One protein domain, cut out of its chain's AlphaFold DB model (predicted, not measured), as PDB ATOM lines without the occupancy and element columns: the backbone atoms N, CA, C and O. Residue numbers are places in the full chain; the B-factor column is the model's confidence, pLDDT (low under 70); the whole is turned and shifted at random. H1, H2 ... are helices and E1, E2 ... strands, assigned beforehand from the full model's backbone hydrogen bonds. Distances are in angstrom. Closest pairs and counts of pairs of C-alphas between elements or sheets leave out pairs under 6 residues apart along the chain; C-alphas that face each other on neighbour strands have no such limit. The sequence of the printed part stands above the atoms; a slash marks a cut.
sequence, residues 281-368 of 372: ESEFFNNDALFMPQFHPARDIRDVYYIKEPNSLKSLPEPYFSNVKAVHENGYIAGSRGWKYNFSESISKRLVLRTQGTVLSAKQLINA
ATOM      1  N   GLU A 281      -8.781  13.703  17.886       94.81
ATOM      2  CA  GLU A 281      -9.689  13.490  19.002       94.81
ATOM      3  C   GLU A 281     -10.242  12.068  18.999       94.81
ATOM      4  O   GLU A 281     -10.256  11.388  17.973       94.81
ATOM      5  N   SER A 282     -10.698  11.597  20.159       95.38
ATOM      6  CA  SER A 282     -11.467  10.357  20.220       95.38
ATOM      7  C   SER A 282     -12.925  10.603  19.871       95.38
ATOM      8  O   SER A 282     -13.482  11.652  20.187       95.38
ATOM      9  N   GLU A 283     -13.574   9.600  19.290       95.06
ATOM     10  CA  GLU A 283     -15.031   9.560  19.104       95.06
ATOM     11  C   GLU A 283     -15.797   9.844  20.400       95.06
ATOM     12  O   GLU A 283     -16.833  10.514  20.374       95.06
ATOM     13  N   PHE A 284     -15.238   9.420  21.540       96.50
ATOM     14  CA  PHE A 284     -15.781   9.757  22.846       96.50
ATOM     15  C   PHE A 284     -15.938  11.270  23.038       96.50
ATOM     16  O   PHE A 284     -17.040  11.747  23.286       96.50
ATOM     17  N   PHE A 285     -14.860  12.047  22.899       95.19
ATOM     18  CA  PHE A 285     -14.927  13.496  23.095       95.19
ATOM     19  C   PHE A 285     -15.568  14.219  21.913       95.19
ATOM     20  O   PHE A 285     -16.290  15.195  22.116       95.19
ATOM     21  N   ASN A 286     -15.321  13.748  20.688       94.44
ATOM     22  CA  ASN A 286     -15.829  14.402  19.490       94.44
ATOM     23  C   ASN A 286     -17.356  14.347  19.412       94.44
ATOM     24  O   ASN A 286     -17.976  15.288  18.915       94.44
ATOM     25  N   ASN A 287     -17.944  13.255  19.913       95.00
ATOM     26  CA  ASN A 287     -19.339  12.928  19.672       95.00
ATOM     27  C   ASN A 287     -20.078  12.425  20.927       95.00
ATOM     28  O   ASN A 287     -21.112  12.988  21.288       95.00
ATOM     29  N   ASP A 288     -19.581  11.382  21.606       96.25
ATOM     30  CA  ASP A 288     -20.342  10.711  22.679       96.25
ATOM     31  C   ASP A 288     -20.588  11.615  23.899       96.25
ATOM     32  O   ASP A 288     -21.704  11.664  24.426       96.25
ATOM     33  N   ALA A 289     -19.566  12.368  24.316       95.44
ATOM     34  CA  ALA A 289     -19.609  13.316  25.429       95.44
ATOM     35  C   ALA A 289     -20.569  14.489  25.171       95.44
ATOM     36  O   ALA A 289     -21.056  15.110  26.111       95.44
ATOM     37  N   LEU A 290     -20.880  14.759  23.899       94.94
ATOM     38  CA  LEU A 290     -21.858  15.759  23.462       94.94
ATOM     39  C   LEU A 290     -23.270  15.178  23.316       94.94
ATOM     40  O   LEU A 290     -24.150  15.803  22.731       94.94
ATOM     41  N   PHE A 291     -23.482  13.964  23.828       95.31
ATOM     42  CA  PHE A 291     -24.747  13.238  23.798       95.31
ATOM     43  C   PHE A 291     -25.280  12.902  22.388       95.31
ATOM     44  O   PHE A 291     -26.447  12.540  22.230       95.31
ATOM     45  N   MET A 292     -24.427  12.932  21.356       94.94
ATOM     46  CA  MET A 292     -24.784  12.470  20.008       94.94
ATOM     47  C   MET A 292     -24.790  10.931  19.968       94.94
ATOM     48  O   MET A 292     -23.808  10.346  20.406       94.94
ATOM     49  N   PRO A 293     -25.808  10.227  19.444       95.44
ATOM     50  CA  PRO A 293     -25.811   8.759  19.417       95.44
ATOM     51  C   PRO A 293     -24.779   8.185  18.428       95.44
ATOM     52  O   PRO A 293     -24.405   8.844  17.455       95.44
ATOM     53  N   GLN A 294     -24.323   6.943  18.639       94.56
ATOM     54  CA  GLN A 294     -23.309   6.299  17.779       94.56
ATOM     55  C   GLN A 294     -23.809   5.956  16.368       94.56
ATOM     56  O   GLN A 294     -23.008   5.832  15.448       94.56
ATOM     57  N   PHE A 295     -25.125   5.849  16.180       91.94
ATOM     58  CA  PHE A 295     -25.766   5.630  14.878       91.94
ATOM     59  C   PHE A 295     -26.112   6.941  14.146       91.94
ATOM     60  O   PHE A 295     -26.852   6.925  13.164       91.94
ATOM     61  N   HIS A 296     -25.628   8.091  14.630       90.62
ATOM     62  CA  HIS A 296     -25.931   9.382  14.017       90.62
ATOM     63  C   HIS A 296     -25.283   9.511  12.621       90.62
ATOM     64  O   HIS A 296     -24.079   9.271  12.506       90.62
ATOM     65  N   PRO A 297     -26.016   9.966  11.581       87.69
ATOM     66  CA  PRO A 297     -25.491  10.081  10.215       87.69
ATOM     67  C   PRO A 297     -24.211  10.915  10.094       87.69
ATOM     68  O   PRO A 297     -23.326  10.556   9.335       87.69
ATOM     69  N   ALA A 298     -24.057  11.969  10.903       83.75
ATOM     70  CA  ALA A 298     -22.849  12.809  10.907       83.75
ATOM     71  C   ALA A 298     -21.552  12.087  11.343       83.75
ATOM     72  O   ALA A 298     -20.493  12.705  11.365       83.75
ATOM     73  N   ARG A 299     -21.626  10.805  11.732       86.19
ATOM     74  CA  ARG A 299     -20.465   9.949  12.027       86.19
ATOM     75  C   ARG A 299     -20.056   9.054  10.843       86.19
ATOM     76  O   ARG A 299     -19.170   8.209  10.995       86.19
ATOM     77  N   ASP A 300     -20.711   9.190   9.687       81.62
ATOM     78  CA  ASP A 300     -20.397   8.437   8.467       81.62
ATOM     79  C   ASP A 300     -18.941   8.697   8.021       81.62
ATOM     80  O   ASP A 300     -18.395   9.794   8.151       81.62
ATOM     81  N   ILE A 301     -18.290   7.660   7.489       69.69
ATOM     82  CA  ILE A 301     -16.904   7.691   7.001       69.69
ATOM     83  C   ILE A 301     -16.674   8.640   5.830       69.69
ATOM     84  O   ILE A 301     -15.539   9.038   5.580       69.69
ATOM     85  N   ARG A 302     -17.738   9.022   5.122       67.50
ATOM     86  CA  ARG A 302     -17.661  10.040   4.070       67.50
ATOM     87  C   ARG A 302     -17.500  11.454   4.627       67.50
ATOM     88  O   ARG A 302     -16.944  12.296   3.928       67.50
ATOM     89  N   ASP A 303     -17.918  11.678   5.871       77.31
ATOM     90  CA  ASP A 303     -17.963  13.001   6.499       77.31
ATOM     91  C   ASP A 303     -16.845  13.208   7.535       77.31
ATOM     92  O   ASP A 303     -16.556  14.343   7.921       77.31
ATOM     93  N   VAL A 304     -16.189  12.128   7.981       84.56
ATOM     94  CA  VAL A 304     -15.179  12.160   9.049       84.56
ATOM     95  C   VAL A 304     -13.889  11.461   8.634       84.56
ATOM     96  O   VAL A 304     -13.879  10.301   8.218       84.56
ATOM     97  N   TYR A 305     -12.762  12.145   8.830       91.69
ATOM     98  CA  TYR A 305     -11.439  11.558   8.640       91.69
ATOM     99  C   TYR A 305     -11.022  10.735   9.861       91.69
ATOM    100  O   TYR A 305     -10.738  11.285  10.927       91.69
ATOM    101  N   TYR A 306     -10.936   9.418   9.691       91.88
ATOM    102  CA  TYR A 306     -10.420   8.503  10.708       91.88
ATOM    103  C   TYR A 306      -8.894   8.414  10.670       91.88
ATOM    104  O   TYR A 306      -8.276   8.429   9.603       91.88
ATOM    105  N   ILE A 307      -8.283   8.270  11.843       94.06
ATOM    106  CA  ILE A 307      -6.841   8.059  11.953       94.06
ATOM    107  C   ILE A 307      -6.530   6.587  11.692       94.06
ATOM    108  O   ILE A 307      -7.088   5.696  12.330       94.06
ATOM    109  N   LYS A 308      -5.621   6.331  10.747       93.44
ATOM    110  CA  LYS A 308      -5.175   4.969  10.431       93.44
ATOM    111  C   LYS A 308      -4.241   4.421  11.511       93.44
ATOM    112  O   LYS A 308      -4.417   3.286  11.938       93.44
ATOM    113  N   GLU A 309      -3.268   5.220  11.953       93.31
ATOM    114  CA  GLU A 309      -2.279   4.834  12.965       93.31
ATOM    115  C   GLU A 309      -1.899   6.037  13.852       93.31
ATOM    116  O   GLU A 309      -1.441   7.050  13.319       93.31
ATOM    117  N   PRO A 310      -2.065   5.950  15.187       90.50
ATOM    118  CA  PRO A 310      -2.830   4.927  15.908       90.50
ATOM    119  C   PRO A 310      -4.334   5.030  15.592       90.50
ATOM    120  O   PRO A 310      -4.872   6.127  15.499       90.50
ATOM    121  N   ASN A 311      -5.033   3.901  15.446       90.81
ATOM    122  CA  ASN A 311      -6.473   3.905  15.128       90.81
ATOM    123  C   ASN A 311      -7.394   4.040  16.352       90.81
ATOM    124  O   ASN A 311      -8.588   4.305  16.202       90.81
ATOM    125  N   SER A 312      -6.868   3.837  17.562       93.88
ATOM    126  CA  SER A 312      -7.663   3.776  18.786       93.88
ATOM    127  C   SER A 312      -6.885   4.226  20.022       93.88
ATOM    128  O   SER A 312      -5.662   4.099  20.101       93.88
ATOM    129  N   LEU A 313      -7.612   4.757  21.007       93.50
ATOM    130  CA  LEU A 313      -7.098   5.030  22.345       93.50
ATOM    131  C   LEU A 313      -6.934   3.740  23.154       93.50
ATOM    132  O   LEU A 313      -7.766   2.835  23.092       93.50
ATOM    133  N   LYS A 314      -5.896   3.704  23.999       91.94
ATOM    134  CA  LYS A 314      -5.651   2.593  24.935       91.94
ATOM    135  C   LYS A 314      -6.728   2.508  26.022       91.94
ATOM    136  O   LYS A 314      -7.193   1.420  26.350       91.94
ATOM    137  N   SER A 315      -7.143   3.653  26.555       93.69
ATOM    138  CA  SER A 315      -8.141   3.766  27.618       93.69
ATOM    139  C   SER A 315      -9.001   5.012  27.425       93.69
ATOM    140  O   SER A 315      -8.557   5.994  26.827       93.69
ATOM    141  N   LEU A 316     -10.231   4.961  27.934       94.56
ATOM    142  CA  LEU A 316     -11.158   6.092  27.969       94.56
ATOM    143  C   LEU A 316     -11.160   6.731  29.367       94.56
ATOM    144  O   LEU A 316     -10.799   6.063  30.337       94.56
ATOM    145  N   PRO A 317     -11.501   8.024  29.482       93.31
ATOM    146  CA  PRO A 317     -11.473   8.724  30.761       93.31
ATOM    147  C   PRO A 317     -12.635   8.283  31.661       93.31
ATOM    148  O   PRO A 317     -13.802   8.517  31.348       93.31
ATOM    149  N   GLU A 318     -12.314   7.698  32.811       93.31
ATOM    150  CA  GLU A 318     -13.279   7.337  33.858       93.31
ATOM    151  C   GLU A 318     -13.326   8.395  34.976       93.31
ATOM    152  O   GLU A 318     -12.325   9.079  35.197       93.31
ATOM    153  N   PRO A 319     -14.462   8.559  35.687       93.62
ATOM    154  CA  PRO A 319     -15.735   7.830  35.546       93.62
ATOM    155  C   PRO A 319     -16.632   8.352  34.401       93.62
ATOM    156  O   PRO A 319     -17.785   7.944  34.259       93.62
ATOM    157  N   TYR A 320     -16.141   9.314  33.609       94.25
ATOM    158  CA  TYR A 320     -16.938  10.023  32.603       94.25
ATOM    159  C   TYR A 320     -17.467   9.102  31.509       94.25
ATOM    160  O   TYR A 320     -18.637   9.209  31.148       94.25
ATOM    161  N   PHE A 321     -16.640   8.187  31.004       95.94
ATOM    162  CA  PHE A 321     -17.066   7.215  30.006       95.94
ATOM    163  C   PHE A 321     -18.211   6.340  30.515       95.94
ATOM    164  O   PHE A 321     -19.249   6.274  29.856       95.94
ATOM    165  N   SER A 322     -18.064   5.736  31.698       95.88
ATOM    166  CA  SER A 322     -19.108   4.898  32.298       95.88
ATOM    167  C   SER A 322     -20.425   5.658  32.481       95.88
ATOM    168  O   SER A 322     -21.495   5.141  32.153       95.88
ATOM    169  N   ASN A 323     -20.353   6.915  32.928       95.44
ATOM    170  CA  ASN A 323     -21.531   7.763  33.094       95.44
ATOM    171  C   ASN A 323     -22.199   8.090  31.751       95.44
ATOM    172  O   ASN A 323     -23.415   7.961  31.623       95.44
ATOM    173  N   VAL A 324     -21.419   8.481  30.738       96.25
ATOM    174  CA  VAL A 324     -21.935   8.771  29.390       96.25
ATOM    175  C   VAL A 324     -22.575   7.521  28.798       96.25
ATOM    176  O   VAL A 324     -23.713   7.593  28.340       96.25
ATOM    177  N   LYS A 325     -21.910   6.366  28.880       96.94
ATOM    178  CA  LYS A 325     -22.460   5.084  28.433       96.94
ATOM    179  C   LYS A 325     -23.829   4.819  29.064       96.94
ATOM    180  O   LYS A 325     -24.800   4.622  28.339       96.94
ATOM    181  N   ALA A 326     -23.931   4.892  30.393       96.25
ATOM    182  CA  ALA A 326     -25.191   4.655  31.095       96.25
ATOM    183  C   ALA A 326     -26.293   5.635  30.647       96.25
ATOM    184  O   ALA A 326     -27.401   5.218  30.315       96.25
ATOM    185  N   VAL A 327     -25.988   6.936  30.553       96.75
ATOM    186  CA  VAL A 327     -26.963   7.950  30.110       96.75
ATOM    187  C   VAL A 327     -27.414   7.706  28.663       96.75
ATOM    188  O   VAL A 327     -28.592   7.877  28.351       96.75
ATOM    189  N   HIS A 328     -26.521   7.267  27.773       97.06
ATOM    190  CA  HIS A 328     -26.877   6.913  26.397       97.06
ATOM    191  C   HIS A 328     -27.757   5.664  26.314       97.06
ATOM    192  O   HIS A 328     -28.708   5.654  25.535       97.06
ATOM    193  N   GLU A 329     -27.479   4.625  27.100       96.00
ATOM    194  CA  GLU A 329     -28.226   3.364  27.037       96.00
ATOM    195  C   GLU A 329     -29.607   3.491  27.694       96.00
ATOM    196  O   GLU A 329     -30.621   3.152  27.082       96.00
ATOM    197  N   ASN A 330     -29.665   4.012  28.924       94.38
ATOM    198  CA  ASN A 330     -30.872   3.976  29.756       94.38
ATOM    199  C   ASN A 330     -31.229   5.308  30.437       94.38
ATOM    200  O   ASN A 330     -32.211   5.363  31.174       94.38
ATOM    201  N   GLY A 331     -30.466   6.378  30.193       91.12
ATOM    202  CA  GLY A 331     -30.716   7.708  30.759       91.12
ATOM    203  C   GLY A 331     -30.134   7.947  32.156       91.12
ATOM    204  O   GLY A 331     -29.999   9.106  32.555       91.12
ATOM    205  N   TYR A 332     -29.705   6.888  32.855       90.81
ATOM    206  CA  TYR A 332     -29.055   6.923  34.171       90.81
ATOM    207  C   TYR A 332     -29.764   7.869  35.171       90.81
ATOM    208  O   TYR A 332     -30.988   7.846  35.283       90.81
ATOM    209  N   ILE A 333     -29.023   8.705  35.910       91.50
ATOM    210  CA  ILE A 333     -29.566   9.668  36.889       91.50
ATOM    211  C   ILE A 333     -30.000  11.005  36.266       91.50
ATOM    212  O   ILE A 333     -30.392  11.918  36.986       91.50
ATOM    213  N   ALA A 334     -29.909  11.160  34.941       86.81
ATOM    214  CA  ALA A 334     -30.105  12.447  34.268       86.81
ATOM    215  C   ALA A 334     -31.584  12.810  34.027       86.81
ATOM    216  O   ALA A 334     -31.870  13.841  33.423       86.81
ATOM    217  N   GLY A 335     -32.533  11.953  34.426       88.62
ATOM    218  CA  GLY A 335     -33.966  12.147  34.160       88.62
ATOM    219  C   GLY A 335     -34.367  11.982  32.686       88.62
ATOM    220  O   GLY A 335     -35.517  12.221  32.326       88.62
ATOM    221  N   SER A 336     -33.433  11.561  31.825       93.12
ATOM    222  CA  SER A 336     -33.674  11.217  30.421       93.12
ATOM    223  C   SER A 336     -34.070   9.744  30.280       93.12
ATOM    224  O   SER A 336     -33.820   8.936  31.167       93.12
ATOM    225  N   ARG A 337     -34.654   9.366  29.137       93.56
ATOM    226  CA  ARG A 337     -34.893   7.953  28.774       93.56
ATOM    227  C   ARG A 337     -33.692   7.299  28.076       93.56
ATOM    228  O   ARG A 337     -33.778   6.121  27.729       93.56
ATOM    229  N   GLY A 338     -32.629   8.068  27.824       95.19
ATOM    230  CA  GLY A 338     -31.521   7.666  26.960       95.19
ATOM    231  C   GLY A 338     -31.955   7.463  25.504       95.19
ATOM    232  O   GLY A 338     -33.078   7.788  25.110       95.19
ATOM    233  N   TRP A 339     -31.053   6.900  24.709       95.94
ATOM    234  CA  TRP A 339     -31.272   6.535  23.308       95.94
ATOM    235  C   TRP A 339     -31.744   5.085  23.129       95.94
ATOM    236  O   TRP A 339     -32.165   4.729  22.032       95.94
ATOM    237  N   LYS A 340     -31.708   4.260  24.187       94.19
ATOM    238  CA  LYS A 340     -32.201   2.868  24.197       94.19
ATOM    239  C   LYS A 340     -31.567   1.978  23.123       94.19
ATOM    240  O   LYS A 340     -32.258   1.262  22.402       94.19
ATOM    241  N   TYR A 341     -30.243   2.019  23.035       95.38
ATOM    242  CA  TYR A 341     -29.433   1.160  22.169       95.38
ATOM    243  C   TYR A 341     -28.246   0.595  22.952       95.38
ATOM    244  O   TYR A 341     -27.949   1.079  24.040       95.38
ATOM    245  N   ASN A 342     -27.561  -0.400  22.387       95.62
ATOM    246  CA  ASN A 342     -26.335  -0.942  22.971       95.62
ATOM    247  C   ASN A 342     -25.150  -0.037  22.624       95.62
ATOM    248  O   ASN A 342     -24.811   0.114  21.448       95.62
ATOM    249  N   PHE A 343     -24.512   0.544  23.636       96.44
ATOM    250  CA  PHE A 343     -23.434   1.505  23.450       96.44
ATOM    251  C   PHE A 343     -22.076   0.795  23.339       96.44
ATOM    252  O   PHE A 343     -21.669   0.038  24.225       96.44
ATOM    253  N   SER A 344     -21.345   1.048  22.252       96.62
ATOM    254  CA  SER A 344     -20.084   0.366  21.947       96.62
ATOM    255  C   SER A 344     -18.858   1.147  22.421       96.62
ATOM    256  O   SER A 344     -18.569   2.236  21.930       96.62
ATOM    257  N   GLU A 345     -18.065   0.552  23.313       96.38
ATOM    258  CA  GLU A 345     -16.788   1.123  23.765       96.38
ATOM    259  C   GLU A 345     -15.743   1.199  22.640       96.38
ATOM    260  O   GLU A 345     -14.944   2.137  22.586       96.38
ATOM    261  N   SER A 346     -15.744   0.232  21.717       95.12
ATOM    262  CA  SER A 346     -14.772   0.205  20.620       95.12
ATOM    263  C   SER A 346     -14.944   1.401  19.687       95.12
ATOM    264  O   SER A 346     -13.945   1.941  19.219       95.12
ATOM    265  N   ILE A 347     -16.187   1.858  19.483       94.69
ATOM    266  CA  ILE A 347     -16.499   3.062  18.707       94.69
ATOM    267  C   ILE A 347     -15.921   4.290  19.401       94.69
ATOM    268  O   ILE A 347     -15.191   5.040  18.760       94.69
ATOM    269  N   SER A 348     -16.167   4.445  20.703       96.56
ATOM    270  CA  SER A 348     -15.684   5.571  21.513       96.56
ATOM    271  C   SER A 348     -14.158   5.694  21.549       96.56
ATOM    272  O   SER A 348     -13.628   6.803  21.659       96.56
ATOM    273  N   LYS A 349     -13.436   4.571  21.436       96.56
ATOM    274  CA  LYS A 349     -11.965   4.547  21.387       96.56
ATOM    275  C   LYS A 349     -11.382   4.994  20.052       96.56
ATOM    276  O   LYS A 349     -10.200   5.335  20.039       96.56
ATOM    277  N   ARG A 350     -12.133   4.974  18.946       95.38
ATOM    278  CA  ARG A 350     -11.579   5.311  17.622       95.38
ATOM    279  C   ARG A 350     -11.111   6.761  17.585       95.38
ATOM    280  O   ARG A 350     -11.731   7.639  18.187       95.38
ATOM    281  N   LEU A 351     -10.023   6.992  16.860       95.88
ATOM    282  CA  LEU A 351      -9.439   8.315  16.674       95.88
ATOM    283  C   LEU A 351      -9.885   8.933  15.345       95.88
ATOM    284  O   LEU A 351      -9.882   8.272  14.303       95.88
ATOM    285  N   VAL A 352     -10.239  10.215  15.389       94.69
ATOM    286  CA  VAL A 352     -10.713  11.016  14.254       94.69
ATOM    287  C   VAL A 352     -10.020  12.375  14.228       94.69
ATOM    288  O   VAL A 352      -9.553  12.866  15.257       94.69
ATOM    289  N   LEU A 353      -9.961  13.013  13.059       94.75
ATOM    290  CA  LEU A 353      -9.690  14.448  13.000       94.75
ATOM    291  C   LEU A 353     -10.918  15.203  13.507       94.75
ATOM    292  O   LEU A 353     -12.039  14.962  13.059       94.75
ATOM    293  N   ARG A 354     -10.688  16.113  14.451       93.25
ATOM    294  CA  ARG A 354     -11.714  16.899  15.130       93.25
ATOM    295  C   ARG A 354     -12.591  17.623  14.113       93.25
ATOM    296  O   ARG A 354     -12.103  18.448  13.344       93.25
ATOM    297  N   THR A 355     -13.893  17.361  14.160       91.81
ATOM    298  CA  THR A 355     -14.853  17.932  13.203       91.81
ATOM    299  C   THR A 355     -15.379  19.304  13.628       91.81
ATOM    300  O   THR A 355     -15.834  20.074  12.788       91.81
ATOM    301  N   GLN A 356     -15.310  19.635  14.922       90.75
ATOM    302  CA  GLN A 356     -15.850  20.881  15.481       90.75
ATOM    303  C   GLN A 356     -15.101  21.359  16.737       90.75
ATOM    304  O   GLN A 356     -14.454  20.578  17.430       90.75
ATOM    305  N   GLY A 357     -15.232  22.647  17.074       90.69
ATOM    306  CA  GLY A 357     -14.637  23.237  18.284       90.69
ATOM    307  C   GLY A 357     -15.317  22.830  19.601       90.69
ATOM    308  O   GLY A 357     -14.676  22.863  20.645       90.69
ATOM    309  N   THR A 358     -16.576  22.375  19.560       93.06
ATOM    310  CA  THR A 358     -17.388  21.987  20.737       93.06
ATOM    311  C   THR A 358     -16.731  20.900  21.595       93.06
ATOM    312  O   THR A 358     -16.966  20.814  22.798       93.06
ATOM    313  N   VAL A 359     -15.858  20.095  20.988       93.56
ATOM    314  CA  VAL A 359     -15.048  19.078  21.668       93.56
ATOM    315  C   VAL A 359     -14.175  19.687  22.763       93.56
ATOM    316  O   VAL A 359     -14.065  19.130  23.856       93.56
ATOM    317  N   LEU A 360     -13.590  20.859  22.493       93.19
ATOM    318  CA  LEU A 360     -12.786  21.588  23.472       93.19
ATOM    319  C   LEU A 360     -13.654  22.102  24.615       93.19
ATOM    320  O   LEU A 360     -13.259  21.988  25.771       93.19
ATOM    321  N   SER A 361     -14.868  22.567  24.314       92.56
ATOM    322  CA  SER A 361     -15.835  22.958  25.340       92.56
ATOM    323  C   SER A 361     -16.184  21.783  26.257       92.56
ATOM    324  O   SER A 361     -16.147  21.939  27.472       92.56
ATOM    325  N   ALA A 362     -16.453  20.590  25.712       92.38
ATOM    326  CA  ALA A 362     -16.734  19.399  26.521       92.38
ATOM    327  C   ALA A 362     -15.563  19.028  27.441       92.38
ATOM    328  O   ALA A 362     -15.772  18.742  28.619       92.38
ATOM    329  N   LYS A 363     -14.329  19.074  26.927       91.69
ATOM    330  CA  LYS A 363     -13.122  18.830  27.728       91.69
ATOM    331  C   LYS A 363     -12.930  19.874  28.819       91.69
ATOM    332  O   LYS A 363     -12.580  19.519  29.940       91.69
ATOM    333  N   GLN A 364     -13.179  21.142  28.510       91.50
ATOM    334  CA  GLN A 364     -13.003  22.217  29.475       91.50
ATOM    335  C   GLN A 364     -14.075  22.184  30.567       91.50
ATOM    336  O   GLN A 364     -13.760  22.399  31.734       91.50
ATOM    337  N   LEU A 365     -15.319  21.832  30.224       90.75
ATOM    338  CA  LEU A 365     -16.421  21.704  31.184       90.75
ATOM    339  C   LEU A 365     -16.167  20.637  32.256       90.75
ATOM    340  O   LEU A 365     -16.682  20.770  33.363       90.75
ATOM    341  N   ILE A 366     -15.343  19.625  31.973       88.50
ATOM    342  CA  ILE A 366     -14.924  18.634  32.977       88.50
ATOM    343  C   ILE A 366     -14.157  19.298  34.130       88.50
ATOM    344  O   ILE A 366     -14.341  18.926  35.287       88.50
ATOM    345  N   ASN A 367     -13.326  20.290  33.807       83.94
ATOM    346  CA  ASN A 367     -12.475  21.004  34.759       83.94
ATOM    347  C   ASN A 367     -13.054  22.363  35.173       83.94
ATOM    348  O   ASN A 367     -12.432  23.084  35.958       83.94
ATOM    349  N   ALA A 368     -14.224  22.736  34.647       80.94
ATOM    350  CA  ALA A 368     -14.864  23.992  34.987       80.94
ATOM    351  C   ALA A 368     -15.195  24.001  36.484       80.94
ATOM    352  O   ALA A 368     -15.871  23.108  37.005       80.94
TER     353      ALA A 368
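AT A GLANCE: This is residues 281 to 368 of the 372 residues of the protein "Phenylalanyl-tRNA synthetase alpha chain" of Borrelia duttonii CR2A (UniProt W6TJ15). Little regular structure: long loops wind round a small core, with short H1 in the middle between H3 and H4, which pack on it, and H2 off to another side. The 88 printed residues hold H1, H2, H3, E1 and H4 in that order, mostly helix, with only 33 residues in named elements. The whole is compact, radius of gyration of the C-alphas 12.7 A, spanning 37 by 29 by 23 A.

HOW THE PARTS SIT: Residues 281 to 282 pair antiparallel with residues 351 to 352 of E1, residues 351 to 353. H1, residues 283 to 286, touches H3, residues 345 to 349, closest at C-alphas 284 and 348, 4.4 A. H1 touches H4, residues 358 to 367, closest at C-alphas 286 and 359, 5.2 A. H2, residues 320 to 330, is close to but not clearly touching H1, closest at C-alphas 321 and 284, 7.7 A. Every O i to N i+4 pair is within hydrogen-bond range in H2 and H3, and 5 of 6 in H4; H1 is too short for one.

IN THESE COORDINATES: H1 begins at C-alpha 283 (-15.031, 9.560, 19.104). H2 is 15.5 A long, H4 14.9 A, ending at C-alpha 367 (-12.475, 21.004, 34.759).

THE WHOLE: The links H1 to H2 and H2 to H3 are long. The printed part has no cut; residues 301 to 302 are under pLDDT 70.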